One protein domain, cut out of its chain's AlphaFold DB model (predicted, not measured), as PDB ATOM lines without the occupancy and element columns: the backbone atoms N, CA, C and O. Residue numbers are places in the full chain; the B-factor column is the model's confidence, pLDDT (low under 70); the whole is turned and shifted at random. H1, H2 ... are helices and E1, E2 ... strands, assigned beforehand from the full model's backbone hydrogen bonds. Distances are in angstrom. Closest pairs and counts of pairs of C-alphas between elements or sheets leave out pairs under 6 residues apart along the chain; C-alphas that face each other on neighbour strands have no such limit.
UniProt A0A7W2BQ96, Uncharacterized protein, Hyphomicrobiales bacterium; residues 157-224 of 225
ATOM      1  N   GLY A 157     118.270 245.378 175.658       57.84
ATOM      2  CA  GLY A 157     118.290 245.105 174.222       57.84
ATOM      3  C   GLY A 157     118.579 243.647 173.845       57.84
ATOM      4  O   GLY A 157     117.728 243.025 173.218       57.84
ATOM      5  N   ASP A 158     119.714 243.076 174.255       63.34
ATOM      6  CA  ASP A 158     120.139 241.764 173.740       63.34
ATOM      7  C   ASP A 158     119.348 240.611 174.381       63.34
ATOM      8  O   ASP A 158     118.938 239.670 173.701       63.34
ATOM      9  N   GLN A 159     119.072 240.675 175.690       69.62
ATOM     10  CA  GLN A 159     118.304 239.630 176.381       69.62
ATOM     11  C   GLN A 159     116.808 239.675 176.059       69.62
ATOM     12  O   GLN A 159     116.173 238.628 175.910       69.62
ATOM     13  N   GLU A 160     116.234 240.872 175.950       76.31
ATOM     14  CA  GLU A 160     114.839 241.063 175.554       76.31
ATOM     15  C   GLU A 160     114.631 240.617 174.104       76.31
ATOM     16  O   GLU A 160     113.654 239.924 173.819       76.31
ATOM     17  N   GLU A 161     115.581 240.903 173.205       81.00
ATOM     18  CA  GLU A 161     115.548 240.410 171.826       81.00
ATOM     19  C   GLU A 161     115.543 238.875 171.774       81.00
ATOM     20  O   GLU A 161     114.694 238.288 171.096       81.00
ATOM     21  N   VAL A 162     116.414 238.203 172.537       84.44
ATOM     22  CA  VAL A 162     116.446 236.729 172.600       84.44
ATOM     23  C   VAL A 162     115.124 236.157 173.118       84.44
ATOM     24  O   VAL A 162     114.602 235.201 172.541       84.44
ATOM     25  N   LEU A 163     114.530 236.759 174.153       83.81
ATOM     26  CA  LEU A 163     113.230 236.332 174.686       83.81
ATOM     27  C   LEU A 163     112.081 236.562 173.692       83.81
ATOM     28  O   LEU A 163     111.189 235.716 173.569       83.81
ATOM     29  N   ILE A 164     112.106 237.665 172.939       86.44
ATOM     30  CA  ILE A 164     111.133 237.944 171.874       86.44
ATOM     31  C   ILE A 164     111.265 236.915 170.745       86.44
ATOM     32  O   ILE A 164     110.247 236.380 170.287       86.44
ATOM     33  N   LEU A 165     112.489 236.611 170.303       86.50
ATOM     34  CA  LEU A 165     112.752 235.622 169.252       86.50
ATOM     35  C   LEU A 165     112.336 234.213 169.686       86.50
ATOM     36  O   LEU A 165     111.651 233.523 168.929       86.50
ATOM     37  N   LEU A 166     112.654 233.821 170.923       88.38
ATOM     38  CA  LEU A 166     112.198 232.564 171.516       88.38
ATOM     39  C   LEU A 166     110.669 232.488 171.544       88.38
ATOM     40  O   LEU A 166     110.082 231.501 171.103       88.38
ATOM     41  N   GLY A 167     110.003 233.549 172.004       87.12
ATOM     42  CA  GLY A 167     108.544 233.609 172.061       87.12
ATOM     43  C   GLY A 167     107.884 233.538 170.681       87.12
ATOM     44  O   GLY A 167     106.818 232.940 170.539       87.12
ATOM     45  N   ARG A 168     108.494 234.127 169.646       88.19
ATOM     46  CA  ARG A 168     108.031 233.970 168.254       88.19
ATOM     47  C   ARG A 168     108.215 232.540 167.765       88.19
ATOM     48  O   ARG A 168     107.291 231.991 167.174       88.19
ATOM     49  N   TRP A 169     109.366 231.934 168.039       89.12
ATOM     50  CA  TRP A 169     109.663 230.563 167.633       89.12
ATOM     51  C   TRP A 169     108.724 229.539 168.288       89.12
ATOM     52  O   TRP A 169     108.157 228.714 167.582       89.12
ATOM     53  N   ILE A 170     108.460 229.640 169.598       87.56
ATOM     54  CA  ILE A 170     107.526 228.741 170.306       87.56
ATOM     55  C   ILE A 170     106.112 228.830 169.719       87.56
ATOM     56  O   ILE A 170     105.467 227.805 169.508       87.56
ATOM     57  N   ARG A 171     105.626 230.042 169.420       86.00
ATOM     58  CA  ARG A 171     104.312 230.216 168.775       86.00
ATOM     59  C   ARG A 171     104.301 229.629 167.364       86.00
ATOM     60  O   ARG A 171     103.386 228.894 167.023       86.00
ATOM     61  N   ALA A 172     105.363 229.858 166.593       82.25
ATOM     62  CA  ALA A 172     105.511 229.269 165.266       82.25
ATOM     63  C   ALA A 172     105.556 227.731 165.298       82.25
ATOM     64  O   ALA A 172     105.092 227.102 164.355       82.25
ATOM     65  N   LEU A 173     106.088 227.116 166.360       82.62
ATOM     66  CA  LEU A 173     106.015 225.666 166.556       82.62
ATOM     67  C   LEU A 173     104.591 225.197 166.855       82.62
ATOM     68  O   LEU A 173     104.167 224.193 166.294       82.62
ATOM     69  N   ALA A 174     103.869 225.910 167.723       75.62
ATOM     70  CA  ALA A 174     102.497 225.567 168.094       75.62
ATOM     71  C   ALA A 174     101.534 225.636 166.896       75.62
ATOM     72  O   ALA A 174     100.650 224.791 166.770       75.62
ATOM     73  N   ASP A 175     101.750 226.597 165.997       76.50
ATOM     74  CA  ASP A 175     100.931 226.788 164.797       76.50
ATOM     75  C   ASP A 175     101.365 225.894 163.619       76.50
ATOM     76  O   ASP A 175     100.702 225.860 162.578       76.50
ATOM     77  N   ASN A 176     102.481 225.162 163.743       78.00
ATOM     78  CA  ASN A 176     103.036 224.372 162.651       78.00
ATOM     79  C   ASN A 176     102.591 222.898 162.730       78.00
ATOM     80  O   ASN A 176     102.964 222.193 163.669       78.00
ATOM     81  N   PRO A 177     101.896 222.367 161.702       75.19
ATOM     82  CA  PRO A 177     101.398 220.985 161.678       75.19
ATOM     83  C   PRO A 177     102.503 219.912 161.672       75.19
ATOM     84  O   PRO A 177     102.218 218.718 161.818       75.19
ATOM     85  N   VAL A 178     103.760 220.318 161.478       81.00
ATOM     86  CA  VAL A 178     104.956 219.482 161.633       81.00
ATOM     87  C   VAL A 178     105.182 219.083 163.087       81.00
ATOM     88  O   VAL A 178     105.723 218.007 163.326       81.00
ATOM     89  N   PHE A 179     104.764 219.893 164.057       82.56
ATOM     90  CA  PHE A 179     104.978 219.615 165.472       82.56
ATOM     91  C   PHE A 179     103.666 219.223 166.145       82.56
ATOM     92  O   PHE A 179     102.615 219.813 165.917       82.56
ATOM     93  N   GLN A 180     103.723 218.178 166.960       82.31
ATOM     94  CA  GLN A 180     102.592 217.676 167.727       82.31
ATOM     95  C   GLN A 180     102.982 217.683 169.194       82.31
ATOM     96  O   GLN A 180     103.965 217.052 169.581       82.31
ATOM     97  N   LEU A 181     102.227 218.422 169.998       78.06
ATOM     98  CA  LEU A 181     102.363 218.406 171.444       78.06
ATOM     99  C   LEU A 181     101.416 217.338 171.996       78.06
ATOM    100  O   LEU A 181     100.203 217.444 171.813       78.06
ATOM    101  N   ASP A 182     101.964 216.312 172.639       80.69
ATOM    102  CA  ASP A 182     101.189 215.315 173.379       80.69
ATOM    103  C   ASP A 182     101.543 215.324 174.871       80.69
ATOM    104  O   ASP A 182     102.338 216.143 175.334       80.69
ATOM    105  N   GLU A 183     100.933 214.421 175.639       78.44
ATOM    106  CA  GLU A 183     101.136 214.312 177.090       78.44
ATOM    107  C   GLU A 183     102.588 213.999 177.504       78.44
ATOM    108  O   GLU A 183     102.951 214.203 178.660       78.44
ATOM    109  N   PHE A 184     103.438 213.551 176.572       79.31
ATOM    110  CA  PHE A 184     104.849 213.239 176.815       79.31
ATOM    111  C   PHE A 184     105.806 214.324 176.307       79.31
ATOM    112  O   PHE A 184     106.990 214.287 176.645       79.31
ATOM    113  N   GLY A 185     105.334 215.275 175.495       77.69
ATOM    114  CA  GLY A 185     106.122 216.426 175.050       77.69
ATOM    115  C   GLY A 185     105.899 216.830 173.594       77.69
ATOM    116  O   GLY A 185     104.972 216.382 172.921       77.69
ATOM    117  N   LEU A 186     106.768 217.721 173.105       81.81
ATOM    118  CA  LEU A 186     106.746 218.199 171.723       81.81
ATOM    119  C   LEU A 186     107.457 217.195 170.810       81.81
ATOM    120  O   LEU A 186     108.651 216.935 170.968       81.81
ATOM    121  N   LYS A 187     106.732 216.646 169.837       84.19
ATOM    122  CA  LYS A 187     107.228 215.644 168.889       84.19
ATOM    123  C   LYS A 187     107.138 216.150 167.459       84.19
ATOM    124  O   LYS A 187     106.267 216.940 167.107       84.19
ATOM    125  N   VAL A 188     108.030 215.643 166.615       84.56
ATOM    126  CA  VAL A 188     107.977 215.863 165.169       84.56
ATOM    127  C   VAL A 188     107.017 214.843 164.555       84.56
ATOM    128  O   VAL A 188     107.115 213.640 164.801       84.56
ATOM    129  N   SER A 189     106.069 215.324 163.760       81.44
ATOM    130  CA  SER A 189     105.072 214.518 163.063       81.44
ATOM    131  C   SER A 189     105.735 213.558 162.077       81.44
ATOM    132  O   SER A 189     106.731 213.877 161.427       81.44
ATOM    133  N   ARG A 190     105.121 212.389 161.870       78.44
ATOM    134  CA  ARG A 190     105.582 211.396 160.881       78.44
ATOM    135  C   ARG A 190     105.522 211.894 159.432       78.44
ATOM    136  O   ARG A 190     106.098 211.263 158.556       78.44
ATOM    137  N   ARG A 191     104.804 212.992 159.168       76.06
ATOM    138  CA  ARG A 191     104.649 213.594 157.829       76.06
ATOM    139  C   ARG A 191     105.723 214.633 157.497       76.06
ATOM    140  O   ARG A 191     105.646 215.278 156.457       76.06
ATOM    141  N   THR A 192     106.692 214.819 158.383       79.38
ATOM    142  CA  THR A 192     107.733 215.834 158.235       79.38
ATOM    143  C   THR A 192     108.729 215.426 157.161       79.38
ATOM    144  O   THR A 192     109.253 214.314 157.178       79.38
ATOM    145  N   VAL A 193     108.997 216.329 156.220       82.94
ATOM    146  CA  VAL A 193     109.969 216.093 155.148       82.94
ATOM    147  C   VAL A 193     111.384 216.087 155.750       82.94
ATOM    148  O   VAL A 193     111.668 216.905 156.635       82.94
ATOM    149  N   PRO A 194     112.297 215.203 155.304       78.31
ATOM    150  CA  PRO A 194     113.704 215.283 155.685       78.31
ATOM    151  C   PRO A 194     114.272 216.695 155.469       78.31
ATOM    152  O   PRO A 194     113.902 217.372 154.512       78.31
ATOM    153  N   ASN A 195     115.169 217.136 156.355       77.62
ATOM    154  CA  ASN A 195     115.746 218.492 156.383       77.62
ATOM    155  C   ASN A 195     114.768 219.630 156.728       77.62
ATOM    156  O   ASN A 195     115.066 220.798 156.474       77.62
ATOM    157  N   THR A 196     113.620 219.329 157.341       81.12
ATOM    158  CA  THR A 196     112.758 220.385 157.887       81.12
ATOM    159  C   THR A 196     113.486 221.136 159.002       81.12
ATOM    160  O   THR A 196     113.936 220.543 159.983       81.12
ATOM    161  N   ARG A 197     113.596 222.460 158.853       80.12
ATOM    162  CA  ARG A 197     114.261 223.331 159.823       80.12
ATOM    163  C   ARG A 197     113.424 223.450 161.096       80.12
ATOM    164  O   ARG A 197     112.322 223.989 161.056       80.12
ATOM    165  N   ILE A 198     113.968 222.976 162.217       84.50
ATOM    166  CA  ILE A 198     113.306 223.030 163.531       84.50
ATOM    167  C   ILE A 198     113.560 224.377 164.209       84.50
ATOM    168  O   ILE A 198     112.624 225.021 164.667       84.50
ATOM    169  N   ILE A 199     114.813 224.825 164.231       86.25
ATOM    170  CA  ILE A 199     115.241 226.107 164.794       86.25
ATOM    171  C   ILE A 199     116.237 226.766 163.841       86.25
ATOM    172  O   ILE A 199     116.917 226.085 163.070       86.25
ATOM    173  N   ASP A 200     116.274 228.094 163.848       86.00
ATOM    174  CA  ASP A 200     117.312 228.842 163.145       86.00
ATOM    175  C   ASP A 200     118.649 228.733 163.898       86.00
ATOM    176  O   ASP A 200     118.661 228.718 165.129       86.00
ATOM    177  N   ALA A 201     119.763 228.644 163.168       87.00
ATOM    178  CA  ALA A 201     121.088 228.520 163.767       87.00
ATOM    179  C   ALA A 201     121.469 229.754 164.603       87.00
ATOM    180  O   ALA A 201     122.019 229.586 165.688       87.00
ATOM    181  N   ASP A 202     121.110 230.964 164.154       87.06
ATOM    182  CA  ASP A 202     121.362 232.211 164.889       87.06
ATOM    183  C   ASP A 202     120.582 232.228 166.209       87.06
ATOM    184  O   ASP A 202     121.132 232.525 167.270       87.06
ATOM    185  N   LEU A 203     119.312 231.807 166.180       86.62
ATOM    186  CA  LEU A 203     118.501 231.710 167.392       86.62
ATOM    187  C   LEU A 203     119.065 230.672 168.372       86.62
ATOM    188  O   LEU A 203     119.130 230.939 169.570       86.62
ATOM    189  N   LEU A 204     119.478 229.501 167.881       88.62
ATOM    190  CA  LEU A 204     120.070 228.468 168.729       88.62
ATOM    191  C   LEU A 204     121.366 228.958 169.387       88.62
ATOM    192  O   LEU A 204     121.543 228.778 170.589       88.62
ATOM    193  N   GLU A 205     122.246 229.609 168.627       89.56
ATOM    194  CA  GLU A 205     123.503 230.149 169.147       89.56
ATOM    195  C   GLU A 205     123.260 231.221 170.218       89.56
ATOM    196  O   GLU A 205     123.874 231.191 171.286       89.56
ATOM    197  N   ARG A 206     122.310 232.129 169.976       87.25
ATOM    198  CA  ARG A 206     121.918 233.157 170.947       87.25
ATOM    199  C   ARG A 206     121.340 232.557 172.230       87.25
ATOM    200  O   ARG A 206     121.672 233.027 173.316       87.25
ATOM    201  N   LEU A 207     120.510 231.517 172.125       88.31
ATOM    202  CA  LEU A 207     119.934 230.832 173.287       88.31
ATOM    203  C   LEU A 207     120.992 230.099 174.117       88.31
ATOM    204  O   LEU A 207     120.924 230.145 175.343       88.31
ATOM    205  N   LEU A 208     121.970 229.463 173.468       88.19
ATOM    206  CA  LEU A 208     123.082 228.804 174.157       88.19
ATOM    207  C   LEU A 208     123.926 229.816 174.935       88.19
ATOM    208  O   LEU A 208     124.138 229.639 176.132       88.19
ATOM    209  N   ARG A 209     124.322 230.925 174.296       86.25
ATOM    210  CA  ARG A 209     125.058 232.006 174.975       86.25
ATOM    211  C   ARG A 209     124.269 232.576 176.155       86.25
ATOM    212  O   ARG A 209     124.822 232.762 177.233       86.25
ATOM    213  N   PHE A 210     122.968 232.800 175.967       85.81
ATOM    214  CA  PHE A 210     122.084 233.284 177.024       85.81
ATOM    215  C   PHE A 210     122.014 232.320 178.222       85.81
ATOM    216  O   PHE A 210     122.058 232.766 179.370       85.81
ATOM    217  N   ALA A 211     121.916 231.011 177.971       84.31
ATOM    218  CA  ALA A 211     121.890 229.997 179.022       84.31
ATOM    219  C   ALA A 211     123.214 229.950 179.803       84.31
ATOM    220  O   ALA A 211     123.190 230.000 181.034       84.31
ATOM    221  N   ASP A 212     124.351 229.949 179.103       86.12
ATOM    222  CA  ASP A 212     125.680 229.949 179.723       86.12
ATOM    223  C   ASP A 212     125.894 231.185 180.611       86.12
ATOM    224  O   ASP A 212     126.384 231.088 181.739       86.12
ATOM    225  N   ASP A 213     125.507 232.368 180.126       81.19
ATOM    226  CA  ASP A 213     125.643 233.617 180.879       81.19
ATOM    227  C   ASP A 213     124.747 233.632 182.126       81.19
ATOM    228  O   ASP A 213     125.142 234.141 183.185       81.19
ATOM    229  N   PHE A 214     123.554 233.037 182.033       79.56
ATOM    230  CA  PHE A 214     122.660 232.870 183.174       79.56
ATOM    231  C   PHE A 214     123.242 231.914 184.224       79.56
ATOM    232  O   PHE A 214     123.208 232.231 185.417       79.56
ATOM    233  N   GLU A 215     123.812 230.778 183.813       79.62
ATOM    234  CA  GLU A 215     124.444 229.822 184.732       79.62
ATOM    235  C   GLU A 215     125.645 230.434 185.455       79.62
ATOM    236  O   GLU A 215     125.680 230.410 186.690       79.62
ATOM    237  N   ARG A 216     126.552 231.100 184.727       78.31
ATOM    238  CA  ARG A 216     127.695 231.817 185.327       78.31
ATOM    239  C   ARG A 216     127.240 232.882 186.326       78.31
ATOM    240  O   ARG A 216     127.805 233.006 187.413       78.31
ATOM    241  N   SER A 217     126.188 233.630 185.991       72.12
ATOM    242  CA  SER A 217     125.611 234.641 186.890       72.12
ATOM    243  C   SER A 217     125.012 234.016 188.152       72.12
ATOM    244  O   SER A 217     125.110 234.587 189.240       72.12
ATOM    245  N   ARG A 218     124.390 232.836 188.033       77.50
ATOM    246  CA  ARG A 218     123.833 232.095 189.170       77.50
ATOM    247  C   ARG A 218     124.930 231.567 190.092       77.50
ATOM    248  O   ARG A 218     124.770 231.630 191.308       77.50
ATOM    249  N   GLU A 219     126.023 231.058 189.532       76.25
ATOM    250  CA  GLU A 219     127.184 230.578 190.289       76.25
ATOM    251  C   GLU A 219     127.898 231.714 191.022       76.25
ATOM    252  O   GLU A 219     128.162 231.590 192.216       76.25
ATOM    253  N   ALA A 220     128.108 232.856 190.360       69.12
ATOM    254  CA  ALA A 220     128.710 234.034 190.980       69.12
ATOM    255  C   ALA A 220     127.903 234.542 192.187       69.12
ATOM    256  O   ALA A 220     128.484 234.918 193.200       69.12
ATOM    257  N   ARG A 221     126.565 234.505 192.114       67.56
ATOM    258  CA  ARG A 221     125.686 234.876 193.240       67.56
ATOM    259  C   ARG A 221     125.817 233.911 194.419       67.56
ATOM    260  O   ARG A 221     125.883 234.360 195.551       67.56
ATOM    261  N   ARG A 222     125.914 232.605 194.153       69.25
ATOM    262  CA  ARG A 222     126.097 231.580 195.198       69.25
ATOM    263  C   ARG A 222     127.458 231.630 195.888       69.25
ATOM    264  O   ARG A 222     127.581 231.070 196.963       69.25
ATOM    265  N   ALA A 223     128.472 232.220 195.259       60.47
ATOM    266  CA  ALA A 223     129.812 232.334 195.832       60.47
ATOM    267  C   ALA A 223     129.977 233.540 196.779       60.47
ATOM    268  O   ALA A 223     131.011 233.658 197.434       60.47
ATOM    269  N   ILE A 224     129.001 234.454 196.798       59.88
ATOM    270  CA  ILE A 224     129.004 235.679 197.613       59.88
ATOM    271  C   ILE A 224     128.151 235.508 198.888       59.88
ATOM    272  O   ILE A 224     128.375 236.235 199.856       59.88
TER     273      ILE A 224
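AT A GLANCE: This is residues 157 to 224 of the 225 residues of an uncharacterized protein of Hyphomicrobiales bacterium (UniProt A0A7W2BQ96). Two long helices, H1 and H2, cross loosely at a steep tilt, each meeting the other with its earlier part, and a small strand hairpin, E1 and E2, sits at the last residues of H1. A long loop, residues 189 to 200, leads back from the hairpin to H2, and residues 211 to 224, of which 211 to 222 belong to H2, stick out free. The printed part has 68 residues, with two named helices and two named strands in the order H1, E1, E2, H2; the two-stranded sheet, order E1 - E2, is antiparallel, and the class is mostly helix. The whole is loose and elongated, with a radius of gyration of the C-alphas of 15.6 A and spans of 51 by 27 by 19 A.

IN THESE COORDINATES: H1 comprises residues 157 to 174 and measures 25.9 A from C-alpha 157 at (118.290, 245.105, 174.222) to C-alpha 174. E1 is residues 179 to 182 and E2 residues 185 to 188. H2, residues 201 to 222, measures 32.0 A from C-alpha 201 at (121.088, 228.520, 163.767) to C-alpha 222 at (126.097, 231.580, 195.198).

HOW THE PARTS SIT: H1 touches H2 with residues 159 to 166 alone, and H2 touches H1 with residues 203 to 210 alone. Their closest C-alphas, of Val 162 and Arg 206, are 6.7 A apart. They run opposite ways at a steep tilt of 57 degrees. The closest C-alphas of H1 and E1, of Leu 173 and Phe 179, are 6.2 A apart. E1 and E2 form a hairpin, antiparallel at 148 degrees, with N 180 and O 187 within hydrogen-bond range at 2.8 A. H1 and E2 are apart, as are E1 and H2. In H1 and H2 every O i to N i+4 pair is within hydrogen-bond range.

THE WHOLE: The two C-alphas farthest apart, of Arg 191 and Ile 224, are 51.6 A apart. The printed part has no cut. The links H1 to E1 and E1 to E2 are tight; E2 to H2 is a long link of 12 residues. Mean pLDDT of the printed part is 80.4, with residues 157 to 159 and 220 to 224 under 70.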